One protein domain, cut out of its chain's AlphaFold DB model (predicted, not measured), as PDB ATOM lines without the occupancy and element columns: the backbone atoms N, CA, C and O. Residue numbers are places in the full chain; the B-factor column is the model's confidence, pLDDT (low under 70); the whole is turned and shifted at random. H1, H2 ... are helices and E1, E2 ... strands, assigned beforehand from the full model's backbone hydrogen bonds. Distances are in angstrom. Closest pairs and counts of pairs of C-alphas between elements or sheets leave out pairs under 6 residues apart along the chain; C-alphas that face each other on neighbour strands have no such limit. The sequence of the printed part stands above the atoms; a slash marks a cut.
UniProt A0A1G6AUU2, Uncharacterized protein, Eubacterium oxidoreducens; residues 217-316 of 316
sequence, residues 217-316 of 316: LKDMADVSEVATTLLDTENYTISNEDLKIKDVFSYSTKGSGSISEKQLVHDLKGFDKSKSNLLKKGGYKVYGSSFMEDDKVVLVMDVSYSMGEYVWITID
ATOM      1  N   LEU A 217     106.595 136.024 137.933       97.94
ATOM      2  CA  LEU A 217     105.567 137.048 138.112       97.94
ATOM      3  C   LEU A 217     105.661 137.742 139.472       97.94
ATOM      4  O   LEU A 217     105.710 138.961 139.553       97.94
ATOM      5  N   LYS A 218     105.748 136.958 140.553       96.81
ATOM      6  CA  LYS A 218     105.823 137.496 141.923       96.81
ATOM      7  C   LYS A 218     107.097 138.284 142.244       96.81
ATOM      8  O   LYS A 218     107.191 138.850 143.329       96.81
ATOM      9  N   ASP A 219     108.092 138.192 141.372       96.56
ATOM     10  CA  ASP A 219     109.369 138.888 141.458       96.56
ATOM     11  C   ASP A 219     109.367 140.146 140.551       96.56
ATOM     12  O   ASP A 219     110.179 141.037 140.772       96.56
ATOM     13  N   MET A 220     108.426 140.245 139.593       95.31
ATOM     14  CA  MET A 220     108.231 141.385 138.671       95.31
ATOM     15  C   MET A 220     107.107 142.336 139.112       95.31
ATOM     16  O   MET A 220     107.166 143.527 138.826       95.31
ATOM     17  N   ALA A 221     106.089 141.828 139.815       96.50
ATOM     18  CA  ALA A 221     104.880 142.577 140.158       96.50
ATOM     19  C   ALA A 221     104.306 142.208 141.532       96.50
ATOM     20  O   ALA A 221     104.482 141.085 142.027       96.50
ATOM     21  N   ASP A 222     103.523 143.121 142.119       97.50
ATOM     22  CA  ASP A 222     102.652 142.774 143.241       97.50
ATOM     23  C   ASP A 222     101.450 141.963 142.735       97.50
ATOM     24  O   ASP A 222     100.486 142.479 142.170       97.50
ATOM     25  N   VAL A 223     101.490 140.654 142.975       97.38
ATOM     26  CA  VAL A 223     100.421 139.714 142.605       97.38
ATOM     27  C   VAL A 223      99.054 140.044 143.215       97.38
ATOM     28  O   VAL A 223      98.042 139.571 142.700       97.38
ATOM     29  N   SER A 224      98.998 140.800 144.316       97.12
ATOM     30  CA  SER A 224      97.736 141.298 144.862       97.12
ATOM     31  C   SER A 224      97.151 142.394 143.981       97.12
ATOM     32  O   SER A 224      95.971 142.317 143.656       97.12
ATOM     33  N   GLU A 225      97.972 143.340 143.530       96.19
ATOM     34  CA  GLU A 225      97.541 144.385 142.597       96.19
ATOM     35  C   GLU A 225      97.146 143.787 141.245       96.19
ATOM     36  O   GLU A 225      96.076 144.106 140.737       96.19
ATOM     37  N   VAL A 226      97.919 142.826 140.722       97.06
ATOM     38  CA  VAL A 226      97.560 142.095 139.491       97.06
ATOM     39  C   VAL A 226      96.204 141.397 139.637       97.06
ATOM     40  O   VAL A 226      95.368 141.480 138.741       97.06
ATOM     41  N   ALA A 227      95.941 140.731 140.767       96.56
ATOM     42  CA  ALA A 227      94.651 140.083 141.001       96.56
ATOM     43  C   ALA A 227      93.491 141.087 141.047       96.56
ATOM     44  O   ALA A 227      92.437 140.813 140.473       96.56
ATOM     45  N   THR A 228      93.677 142.225 141.723       95.00
ATOM     46  CA  THR A 228      92.687 143.310 141.747       95.00
ATOM     47  C   THR A 228      92.451 143.851 140.342       95.00
ATOM     48  O   THR A 228      91.298 144.006 139.953       95.00
ATOM     49  N   THR A 229      93.510 144.061 139.556       95.00
ATOM     50  CA  THR A 229      93.384 144.507 138.169       95.00
ATOM     51  C   THR A 229      92.542 143.530 137.358       95.00
ATOM     52  O   THR A 229      91.510 143.908 136.828       95.00
ATOM     53  N   LEU A 230      92.872 142.240 137.367       95.25
ATOM     54  CA  LEU A 230      92.125 141.245 136.592       95.25
ATOM     55  C   LEU A 230      90.654 141.074 137.022       95.25
ATOM     56  O   LEU A 230      89.842 140.617 136.219       95.25
ATOM     57  N   LEU A 231      90.299 141.370 138.278       93.31
ATOM     58  CA  LEU A 231      88.936 141.178 138.793       93.31
ATOM     59  C   LEU A 231      88.066 142.433 138.728       93.31
ATOM     60  O   LEU A 231      86.865 142.311 138.483       93.31
ATOM     61  N   ASP A 232      88.657 143.605 138.952       86.06
ATOM     62  CA  ASP A 232      87.911 144.817 139.296       86.06
ATOM     63  C   ASP A 232      88.211 146.011 138.382       86.06
ATOM     64  O   ASP A 232      87.455 146.987 138.404       86.06
ATOM     65  N   THR A 233      89.282 145.972 137.585       67.94
ATOM     66  CA  THR A 233      89.656 147.093 136.716       67.94
ATOM     67  C   THR A 233      89.810 146.605 135.279       67.94
ATOM     68  O   THR A 233      90.428 145.590 135.008       67.94
ATOM     69  N   GLU A 234      89.248 147.308 134.300       77.38
ATOM     70  CA  GLU A 234      89.514 147.005 132.882       77.38
ATOM     71  C   GLU A 234      90.880 147.586 132.444       77.38
ATOM     72  O   GLU A 234      91.073 147.901 131.275       77.38
ATOM     73  N   ASN A 235      91.825 147.754 133.384       89.00
ATOM     74  CA  ASN A 235      93.184 148.262 133.146       89.00
ATOM     75  C   ASN A 235      94.114 147.117 132.723       89.00
ATOM     76  O   ASN A 235      95.154 146.856 133.331       89.00
ATOM     77  N   TYR A 236      93.669 146.363 131.733       94.69
ATOM     78  CA  TYR A 236      94.458 145.344 131.074       94.69
ATOM     79  C   TYR A 236      93.940 145.177 129.651       94.69
ATOM     80  O   TYR A 236      92.764 145.414 129.362       94.69
ATOM     81  N   THR A 237      94.802 144.672 128.782       95.56
ATOM     82  CA  THR A 237      94.448 144.329 127.405       95.56
ATOM     83  C   THR A 237      94.629 142.831 127.188       95.56
ATOM     84  O   THR A 237      95.622 142.264 127.632       95.56
ATOM     85  N   ILE A 238      93.669 142.178 126.525       96.00
ATOM     86  CA  ILE A 238      93.767 140.768 126.114       96.00
ATOM     87  C   ILE A 238      94.062 140.737 124.614       96.00
ATOM     88  O   ILE A 238      93.353 141.390 123.850       96.00
ATOM     89  N   SER A 239      95.062 139.961 124.187       95.50
ATOM     90  CA  SER A 239      95.469 139.864 122.773       95.50
ATOM     91  C   SER A 239      94.353 139.402 121.831       95.50
ATOM     92  O   SER A 239      94.371 139.720 120.645       95.50
ATOM     93  N   ASN A 240      93.365 138.673 122.352       94.19
ATOM     94  CA  ASN A 240      92.128 138.346 121.658       94.19
ATOM     95  C   ASN A 240      90.990 139.256 122.158       94.19
ATOM     96  O   ASN A 240      90.435 139.030 123.236       94.19
ATOM     97  N   GLU A 241      90.638 140.267 121.359       91.81
ATOM     98  CA  GLU A 241      89.654 141.308 121.702       91.81
ATOM     99  C   GLU A 241      88.229 140.771 121.938       91.81
ATOM    100  O   GLU A 241      87.433 141.395 122.655       91.81
ATOM    101  N   ASP A 242      87.909 139.600 121.375       93.19
ATOM    102  CA  ASP A 242      86.606 138.950 121.534       93.19
ATOM    103  C   ASP A 242      86.435 138.312 122.921       93.19
ATOM    104  O   ASP A 242      85.308 138.029 123.345       93.19
ATOM    105  N   LEU A 243      87.533 138.089 123.647       94.38
ATOM    106  CA  LEU A 243      87.516 137.448 124.956       94.38
ATOM    107  C   LEU A 243      87.446 138.466 126.094       94.38
ATOM    108  O   LEU A 243      87.932 139.597 126.020       94.38
ATOM    109  N   LYS A 244      86.852 138.034 127.206       93.38
ATOM    110  CA  LYS A 244      86.930 138.713 128.501       93.38
ATOM    111  C   LYS A 244      87.688 137.839 129.488       93.38
ATOM    112  O   LYS A 244      87.729 136.617 129.359       93.38
ATOM    113  N   ILE A 245      88.214 138.445 130.554       94.12
ATOM    114  CA  ILE A 245      88.938 137.703 131.599       94.12
ATOM    115  C   ILE A 245      88.111 136.553 132.196       94.12
ATOM    116  O   ILE A 245      88.635 135.507 132.577       94.12
ATOM    117  N   LYS A 246      86.783 136.708 132.213       93.44
ATOM    118  CA  LYS A 246      85.848 135.671 132.646       93.44
ATOM    119  C   LYS A 246      85.931 134.406 131.787       93.44
ATOM    120  O   LYS A 246      85.805 133.310 132.335       93.44
ATOM    121  N   ASP A 247      86.134 134.542 130.480       94.06
ATOM    122  CA  ASP A 247      86.253 133.416 129.548       94.06
ATOM    123  C   ASP A 247      87.563 132.663 129.792       94.06
ATOM    124  O   ASP A 247      87.556 131.437 129.934       94.06
ATOM    125  N   VAL A 248      88.654 133.407 129.999       94.56
ATOM    126  CA  VAL A 248      89.968 132.863 130.380       94.56
ATOM    127  C   VAL A 248      89.880 132.087 131.700       94.56
ATOM    128  O   VAL A 248      90.296 130.927 131.801       94.56
ATOM    129  N   PHE A 249      89.255 132.675 132.724       94.56
ATOM    130  CA  PHE A 249      89.030 131.983 133.991       94.56
ATOM    131  C   PHE A 249      88.100 130.786 133.841       94.56
ATOM    132  O   PHE A 249      88.313 129.787 134.519       94.56
ATOM    133  N   SER A 250      87.095 130.844 132.965       93.25
ATOM    134  CA  SER A 250      86.187 129.721 132.725       93.25
ATOM    135  C   SER A 250      86.938 128.495 132.227       93.25
ATOM    136  O   SER A 250      86.707 127.397 132.735       93.25
ATOM    137  N   TYR A 251      87.892 128.679 131.315       91.25
ATOM    138  CA  TYR A 251      88.759 127.591 130.878       91.25
ATOM    139  C   TYR A 251      89.569 127.014 132.050       91.25
ATOM    140  O   TYR A 251      89.454 125.827 132.371       91.25
ATOM    141  N   SER A 252      90.297 127.874 132.770       87.44
ATOM    142  CA  SER A 252      91.152 127.472 133.897       87.44
ATOM    143  C   SER A 252      90.379 126.769 135.024       87.44
ATOM    144  O   SER A 252      90.822 125.767 135.589       87.44
ATOM    145  N   THR A 253      89.174 127.248 135.342       87.69
ATOM    146  CA  THR A 253      88.352 126.731 136.444       87.69
ATOM    147  C   THR A 253      87.356 125.650 136.025       87.69
ATOM    148  O   THR A 253      86.494 125.279 136.830       87.69
ATOM    149  N   LYS A 254      87.470 125.111 134.803       86.44
ATOM    150  CA  LYS A 254      86.597 124.051 134.264       86.44
ATOM    151  C   LYS A 254      85.114 124.442 134.246       86.44
ATOM    152  O   LYS A 254      84.243 123.664 134.636       86.44
ATOM    153  N   GLY A 255      84.834 125.663 133.803       82.19
ATOM    154  CA  GLY A 255      83.497 126.165 133.497       82.19
ATOM    155  C   GLY A 255      82.859 127.052 134.565       82.19
ATOM    156  O   GLY A 255      81.755 127.540 134.339       82.19
ATOM    157  N   SER A 256      83.499 127.291 135.723       83.25
ATOM    158  CA  SER A 256      82.898 128.193 136.724       83.25
ATOM    159  C   SER A 256      82.963 129.663 136.306       83.25
ATOM    160  O   SER A 256      82.104 130.443 136.713       83.25
ATOM    161  N   GLY A 257      83.996 130.056 135.545       80.62
ATOM    162  CA  GLY A 257      84.230 131.445 135.132       80.62
ATOM    163  C   GLY A 257      84.336 132.419 136.306       80.62
ATOM    164  O   GLY A 257      84.032 133.598 136.173       80.62
ATOM    165  N   SER A 258      84.641 131.931 137.507       85.81
ATOM    166  CA  SER A 258      84.665 132.736 138.726       85.81
ATOM    167  C   SER A 258      85.712 132.196 139.681       85.81
ATOM    168  O   SER A 258      85.735 131.000 139.998       85.81
ATOM    169  N   ILE A 259      86.548 133.107 140.162       92.75
ATOM    170  CA  ILE A 259      87.626 132.876 141.114       92.75
ATOM    171  C   ILE A 259      87.566 133.984 142.167       92.75
ATOM    172  O   ILE A 259      87.243 135.124 141.854       92.75
ATOM    173  N   SER A 260      87.805 133.648 143.435       93.81
ATOM    174  CA  SER A 260      87.905 134.680 144.469       93.81
ATOM    175  C   SER A 260      89.268 135.356 144.397       93.81
ATOM    176  O   SER A 260      90.259 134.687 144.114       93.81
ATOM    177  N   GLU A 261      89.342 136.636 144.755       95.38
ATOM    178  CA  GLU A 261      90.601 137.391 144.828       95.38
ATOM    179  C   GLU A 261      91.678 136.634 145.617       95.38
ATOM    180  O   GLU A 261      92.768 136.384 145.116       95.38
ATOM    181  N   LYS A 262      91.346 136.129 146.812       95.88
ATOM    182  CA  LYS A 262      92.276 135.327 147.625       95.88
ATOM    183  C   LYS A 262      92.827 134.101 146.881       95.88
ATOM    184  O   LYS A 262      93.988 133.744 147.082       95.88
ATOM    185  N   GLN A 263      91.992 133.422 146.094       95.50
ATOM    186  CA  GLN A 263      92.425 132.271 145.305       95.50
ATOM    187  C   GLN A 263      93.283 132.719 144.121       95.50
ATOM    188  O   GLN A 263      94.317 132.109 143.882       95.50
ATOM    189  N   LEU A 264      92.908 133.798 143.435       96.50
ATOM    190  CA  LEU A 264      93.679 134.334 142.317       96.50
ATOM    191  C   LEU A 264      95.070 134.800 142.770       96.50
ATOM    192  O   LEU A 264      96.061 134.407 142.173       96.50
ATOM    193  N   VAL A 265      95.178 135.510 143.896       97.44
ATOM    194  CA  VAL A 265      96.471 135.899 144.494       97.44
ATOM    195  C   VAL A 265      97.329 134.681 144.844       97.44
ATOM    196  O   VAL A 265      98.548 134.698 144.673       97.44
ATOM    197  N   HIS A 266      96.721 133.619 145.378       95.25
ATOM    198  CA  HIS A 266      97.436 132.367 145.629       95.25
ATOM    199  C   HIS A 266      97.959 131.756 144.322       95.25
ATOM    200  O   HIS A 266      99.110 131.316 144.268       95.25
ATOM    201  N   ASP A 267      97.128 131.765 143.284       95.44
ATOM    202  CA  ASP A 267      97.409 131.144 141.998       95.44
ATOM    203  C   ASP A 267      98.486 131.898 141.213       95.44
ATOM    204  O   ASP A 267      99.433 131.271 140.744       95.44
ATOM    205  N   LEU A 268      98.442 133.233 141.201       96.81
ATOM    206  CA  LEU A 268      99.447 134.103 140.578       96.81
ATOM    207  C   LEU A 268     100.845 133.939 141.206       96.81
ATOM    208  O   LEU A 268     101.852 134.000 140.511       96.81
ATOM    209  N   LYS A 269     100.957 133.598 142.501       95.31
ATOM    210  CA  LYS A 269     102.256 133.212 143.119       95.31
ATOM    211  C   LYS A 269     102.819 131.888 142.581       95.31
ATOM    212  O   LYS A 269     103.952 131.494 142.902       95.31
ATOM    213  N   GLY A 270     101.981 131.132 141.885       93.31
ATOM    214  CA  GLY A 270     102.313 129.893 141.204       93.31
ATOM    215  C   GLY A 270     102.821 130.085 139.782       93.31
ATOM    216  O   GLY A 270     103.418 129.139 139.287       93.31
ATOM    217  N   PHE A 271     102.620 131.252 139.160       95.06
ATOM    218  CA  PHE A 271     102.996 131.481 137.763       95.06
ATOM    219  C   PHE A 271     104.497 131.241 137.529       95.06
ATOM    220  O   PHE A 271     105.312 131.341 138.458       95.06
ATOM    221  N   ASP A 272     104.825 130.842 136.295       93.69
ATOM    222  CA  ASP A 272     106.173 130.492 135.803       93.69
ATOM    223  C   ASP A 272     106.805 129.240 136.433       93.69
ATOM    224  O   ASP A 272     108.005 128.972 136.262       93.69
ATOM    225  N   LYS A 273     106.013 128.472 137.189       88.75
ATOM    226  CA  LYS A 273     106.377 127.133 137.666       88.75
ATOM    227  C   LYS A 273     105.783 126.077 136.750       88.75
ATOM    228  O   LYS A 273     104.690 126.252 136.216       88.75
ATOM    229  N   SER A 274     106.432 124.916 136.683       80.56
ATOM    230  CA  SER A 274     105.884 123.780 135.930       80.56
ATOM    231  C   SER A 274     104.465 123.423 136.401       80.56
ATOM    232  O   SER A 274     104.235 123.131 137.584       80.56
ATOM    233  N   LYS A 275     103.519 123.368 135.455       75.69
ATOM    234  CA  LYS A 275     102.116 122.967 135.673       75.69
ATOM    235  C   LYS A 275     102.013 121.635 136.414       75.69
ATOM    236  O   LYS A 275     101.259 121.511 137.380       75.69
ATOM    237  N   SER A 276     102.851 120.664 136.046       72.69
ATOM    238  CA  SER A 276     102.910 119.346 136.691       72.69
ATOM    239  C   SER A 276     103.207 119.432 138.198       72.69
ATOM    240  O   SER A 276     102.626 118.693 139.000       72.69
ATOM    241  N   ASN A 277     104.065 120.368 138.617       70.94
ATOM    242  CA  ASN A 277     104.425 120.577 140.018       70.94
ATOM    243  C   ASN A 277     103.291 121.228 140.810       70.94
ATOM    244  O   ASN A 277     103.084 120.897 141.982       70.94
ATOM    245  N   LEU A 278     102.545 122.133 140.179       75.69
ATOM    246  CA  LEU A 278     101.417 122.816 140.807       75.69
ATOM    247  C   LEU A 278     100.213 121.875 140.962       75.69
ATOM    248  O   LEU A 278      99.614 121.818 142.039       75.69
ATOM    249  N   LEU A 279      99.932 121.050 139.948       73.75
ATOM    250  CA  LEU A 279      98.873 120.039 139.993       73.75
ATOM    251  C   LEU A 279      99.107 118.996 141.100       73.75
ATOM    252  O   LEU A 279      98.165 118.630 141.804       73.75
ATOM    253  N   LYS A 280     100.357 118.559 141.317       73.88
ATOM    254  CA  LYS A 280     100.717 117.600 142.384       73.88
ATOM    255  C   LYS A 280     100.480 118.143 143.795       73.88
ATOM    256  O   LYS A 280     100.131 117.378 144.692       73.88
ATOM    257  N   LYS A 281     100.701 119.444 144.013       69.19
ATOM    258  CA  LYS A 281     100.539 120.083 145.333       69.19
ATOM    259  C   LYS A 281      99.078 120.397 145.664       69.19
ATOM    260  O   LYS A 281      98.755 120.572 146.837       69.19
ATOM    261  N   GLY A 282      98.206 120.398 144.651       66.38
ATOM    262  CA  GLY A 282      96.796 120.748 144.778       66.38
ATOM    263  C   GLY A 282      96.585 122.225 145.125       66.38
ATOM    264  O   GLY A 282      97.501 122.945 145.511       66.38
ATOM    265  N   GLY A 283      95.345 122.693 144.983       80.31
ATOM    266  CA  GLY A 283      94.933 124.014 145.471       80.31
ATOM    267  C   GLY A 283      95.147 125.188 144.517       80.31
ATOM    268  O   GLY A 283      94.640 126.263 144.814       80.31
ATOM    269  N   TYR A 284      95.810 124.982 143.380       85.75
ATOM    270  CA  TYR A 284      95.851 125.946 142.283       85.75
ATOM    271  C   TYR A 284      94.651 125.734 141.345       85.75
ATOM    272  O   TYR A 284      94.231 124.593 141.109       85.75
ATOM    273  N   LYS A 285      94.058 126.809 140.827       88.00
ATOM    274  CA  LYS A 285      92.972 126.744 139.828       88.00
ATOM    275  C   LYS A 285      93.346 127.437 138.531       88.00
ATOM    276  O   LYS A 285      92.931 126.984 137.474       88.00
ATOM    277  N   VAL A 286      94.115 128.507 138.635       91.25
ATOM    278  CA  VAL A 286      94.660 129.260 137.516       91.25
ATOM    279  C   VAL A 286      96.172 129.054 137.480       91.25
ATOM    280  O   VAL A 286      96.832 128.996 138.519       91.25
ATOM    281  N   TYR A 287      96.698 128.895 136.275       90.44
ATOM    282  CA  TYR A 287      98.099 128.622 135.992       90.44
ATOM    283  C   TYR A 287      98.478 129.405 134.742       90.44
ATOM    284  O   TYR A 287      97.611 129.694 133.917       90.44
ATOM    285  N   GLY A 288      99.754 129.713 134.607       94.31
ATOM    286  CA  GLY A 288     100.262 130.428 133.455       94.31
ATOM    287  C   GLY A 288     101.725 130.778 133.632       94.31
ATOM    288  O   GLY A 288     102.346 130.467 134.660       94.31
ATOM    289  N   SER A 289     102.228 131.460 132.622       96.25
ATOM    290  CA  SER A 289     103.564 132.031 132.591       96.25
ATOM    291  C   SER A 289     103.442 133.546 132.429       96.25
ATOM    292  O   SER A 289     102.346 134.086 132.269       96.25
ATOM    293  N   SER A 290     104.540 134.267 132.561       98.06
ATOM    294  CA  SER A 290     104.576 135.722 132.498       98.06
ATOM    295  C   SER A 290     105.885 136.203 131.900       98.06
ATOM    296  O   SER A 290     106.910 135.532 132.023       98.06
ATOM    297  N   PHE A 291     105.867 137.354 131.251       98.19
ATOM    298  CA  PHE A 291     107.052 137.983 130.678       98.19
ATOM    299  C   PHE A 291     106.960 139.507 130.807       98.19
ATOM    300  O   PHE A 291     105.926 140.029 131.234       98.19
ATOM    301  N   MET A 292     108.052 140.200 130.496       97.06
ATOM    302  CA  MET A 292     108.101 141.659 130.438       97.06
ATOM    303  C   MET A 292     108.222 142.107 128.987       97.06
ATOM    304  O   MET A 292     109.030 141.562 128.232       97.06
ATOM    305  N   GLU A 293     107.445 143.117 128.626       95.38
ATOM    306  CA  GLU A 293     107.470 143.784 127.325       95.38
ATOM    307  C   GLU A 293     107.107 145.252 127.556       95.38
ATOM    308  O   GLU A 293     106.149 145.538 128.274       95.38
ATOM    309  N   ASP A 294     107.907 146.180 127.026       91.81
ATOM    310  CA  ASP A 294     107.704 147.632 127.170       91.81
ATOM    311  C   ASP A 294     107.451 148.106 128.616       91.81
ATOM    312  O   ASP A 294     106.523 148.871 128.890       91.81
ATOM    313  N   ASP A 295     108.261 147.619 129.565       91.38
ATOM    314  CA  ASP A 295     108.134 147.871 131.013       91.38
ATOM    315  C   ASP A 295     106.796 147.424 131.636       91.38
ATOM    316  O   ASP A 295     106.502 147.731 132.797       91.38
ATOM    317  N   LYS A 296     105.992 146.648 130.904       95.69
ATOM    318  CA  LYS A 296     104.732 146.076 131.372       95.69
ATOM    319  C   LYS A 296     104.850 144.583 131.602       95.69
ATOM    320  O   LYS A 296     105.567 143.858 130.915       95.69
ATOM    321  N   VAL A 297     104.079 144.119 132.577       97.44
ATOM    322  CA  VAL A 297     103.929 142.697 132.874       97.44
ATOM    323  C   VAL A 297     102.874 142.126 131.943       97.44
ATOM    324  O   VAL A 297     101.736 142.602 131.918       97.44
ATOM    325  N   VAL A 298     103.232 141.062 131.233       98.50
ATOM    326  CA  VAL A 298     102.321 140.319 130.367       98.50
ATOM    327  C   VAL A 298     102.132 138.916 130.926       98.50
ATOM    328  O   VAL A 298     103.096 138.209 131.221       98.50
ATOM    329  N   LEU A 299     100.880 138.501 131.103       98.25
ATOM    330  CA  LEU A 299     100.522 137.148 131.521       98.25
ATOM    331  C   LEU A 299     100.178 136.295 130.301       98.25
ATOM    332  O   LEU A 299      99.413 136.725 129.445       98.25
ATOM    333  N   VAL A 300     100.669 135.060 130.268       97.50
ATOM    334  CA  VAL A 300     100.289 134.032 129.296       97.50
ATOM    335  C   VAL A 300      99.374 133.036 129.995       97.50
ATOM    336  O   VAL A 300      99.769 132.402 130.977       97.50
ATOM    337  N   MET A 301      98.143 132.910 129.505       95.81
ATOM    338  CA  MET A 301      97.131 132.043 130.110       95.81
ATOM    339  C   MET A 301      96.467 131.144 129.073       95.81
ATOM    340  O   MET A 301      96.007 131.632 128.045       95.81
ATOM    341  N   ASP A 302      96.364 129.850 129.391       92.94
ATOM    342  CA  ASP A 302      95.710 128.857 128.535       92.94
ATOM    343  C   ASP A 302      94.214 129.190 128.333       92.94
ATOM    344  O   ASP A 302      93.490 129.522 129.282       92.94
ATOM    345  N   VAL A 303      93.733 129.009 127.104       94.25
ATOM    346  CA  VAL A 303      92.314 129.012 126.712       94.25
ATOM    347  C   VAL A 303      92.019 127.802 125.814       94.25
ATOM    348  O   VAL A 303      92.885 126.976 125.536       94.25
ATOM    349  N   SER A 304      90.770 127.613 125.376       91.56
ATOM    350  CA  SER A 304      90.449 126.477 124.502       91.56
ATOM    351  C   SER A 304      91.039 126.640 123.096       91.56
ATOM    352  O   SER A 304      91.296 127.749 122.636       91.56
ATOM    353  N   TYR A 305      91.143 125.531 122.358       87.94
ATOM    354  CA  TYR A 305      91.556 125.536 120.946       87.94
ATOM    355  C   TYR A 305      90.679 126.456 120.071       87.94
ATOM    356  O   TYR A 305      91.139 127.145 119.166       87.94
ATOM    357  N   SER A 306      89.381 126.538 120.379       88.94
ATOM    358  CA  SER A 306      88.454 127.450 119.694       88.94
ATOM    359  C   SER A 306      88.667 128.931 120.029       88.94
ATOM    360  O   SER A 306      88.070 129.779 119.377       88.94
ATOM    361  N   MET A 307      89.440 129.234 121.074       91.56
ATOM    362  CA  MET A 307      89.725 130.583 121.575       91.56
ATOM    363  C   MET A 307      91.166 131.036 121.291       91.56
ATOM    364  O   MET A 307      91.481 132.189 121.572       91.56
ATOM    365  N   GLY A 308      92.014 130.162 120.733       90.25
ATOM    366  CA  GLY A 308      93.411 130.475 120.411       90.25
ATOM    367  C   GLY A 308      94.466 129.782 121.276       90.25
ATOM    368  O   GLY A 308      95.612 130.199 121.218       90.25
ATOM    369  N   GLU A 309      94.106 128.747 122.054       92.88
ATOM    370  CA  GLU A 309      94.993 127.942 122.929       92.88
ATOM    371  C   GLU A 309      95.630 128.687 124.113       92.88
ATOM    372  O   GLU A 309      95.663 128.154 125.221       92.88
ATOM    373  N   TYR A 310      96.071 129.926 123.921       95.69
ATOM    374  CA  TYR A 310      96.495 130.852 124.963       95.69
ATOM    375  C   TYR A 310      96.115 132.294 124.600       95.69
ATOM    376  O   TYR A 310      95.788 132.617 123.460       95.69
ATOM    377  N   VAL A 311      96.167 133.181 125.589       96.81
ATOM    378  CA  VAL A 311      96.088 134.633 125.395       96.81
ATOM    379  C   VAL A 311      97.224 135.330 126.121       96.81
ATOM    380  O   VAL A 311      97.714 134.832 127.138       96.81
ATOM    381  N   TRP A 312      97.607 136.498 125.614       97.50
ATOM    382  CA  TRP A 312      98.447 137.446 126.336       97.50
ATOM    383  C   TRP A 312      97.552 138.470 127.019       97.50
ATOM    384  O   TRP A 312      96.604 138.971 126.414       97.50
ATOM    385  N   ILE A 313      97.839 138.747 128.287       97.44
ATOM    386  CA  ILE A 313      97.125 139.734 129.090       97.44
ATOM    387  C   ILE A 313      98.142 140.746 129.596       97.44
ATOM    388  O   ILE A 313      98.884 140.462 130.537       97.44
ATOM    389  N   THR A 314      98.179 141.909 128.960       97.38
ATOM    390  CA  THR A 314      99.066 143.014 129.328       97.38
ATOM    391  C   THR A 314      98.421 143.815 130.446       97.38
ATOM    392  O   THR A 314      97.284 144.262 130.301       97.38
ATOM    393  N   ILE A 315      99.127 143.976 131.561       95.31
ATOM    394  CA  ILE A 315      98.690 144.797 132.693       95.31
ATOM    395  C   ILE A 315      99.110 146.253 132.431       95.31
ATOM    396  O   ILE A 315     100.292 146.500 132.184       95.31
ATOM    397  N   ASP A 316      98.152 147.189 132.454       82.81
ATOM    398  CA  ASP A 316      98.352 148.614 132.122       82.81
ATOM    399  C   ASP A 316      98.612 149.525 133.334       82.81
ATOM    400  O   ASP A 316      98.059 149.267 134.432       82.81
TER     401      ASP A 316
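AT A GLANCE: This is residues 217 to 316 of the 316 residues of an uncharacterized protein of Eubacterium oxidoreducens (UniProt A0A1G6AUU2). A strongly twisted sheet of four strands has H2 and H3 packed over it, H2 crossing the strands and H3 running along them. H4 packs on H2, H1 grazes the sheet, and H5 lies out at one end. The printed part has 100 residues, in the order H1 H2 E1 H3 H4 H5 E2 E3 E4, class mixed; the sheet, E1 E4 E3 E2, is antiparallel. It is compact, with a radius of gyration of the C-alphas of 12.4 A and spans of 34 by 32 by 22 A.

IN THESE COORDINATES: H1, residues 217 to 220, begins at C-alpha 217 (105.567, 137.048, 138.112). H2, 223 to 232, is 13.9 A long; E1, 236 to 238, H3, 245 to 252, H4, 261 to 268, and H5, 275 to 281, follow. E2, 289 to 293, E3, 296 to 302 and 19.6 A long, and E4, 310 to 315 and 16.1 A long, form a meander, each strand the antiparallel neighbour of the one before. E4 ends at C-alpha 315 (98.690, 144.797, 132.693).

HOW THE PARTS SIT: E4 and E3 pair through N 313 and O 299, 2.8 A; E3 and E2 through N 300 and O 289, 2.8 A; E1 and E4 through N 237 and O 314, 2.9 A. H2 has a height over the sheet of 10.0 A and runs across the strands, at 78 degrees to E4 on the local plane. H3, at 8.7 A, runs along the strands, but only just, at 28 degrees to E3 on the local plane. H2 and H4 touch, closest at the C-alphas of Ser 224 and Val 265, 5.6 A, at a steep tilt of 54 degrees, opposite ways. H4 and H5 are apart. In H2, H3, H4 and H5 every O i to N i+4 pair is within hydrogen-bond range; H1 is too short for one.

THE WHOLE: The farthest C-alphas, Lys 280 and Asp 294, are 34.4 A apart. The printed part has no cut and no long link. Residues 233, 281 and 282 have pLDDT under 70.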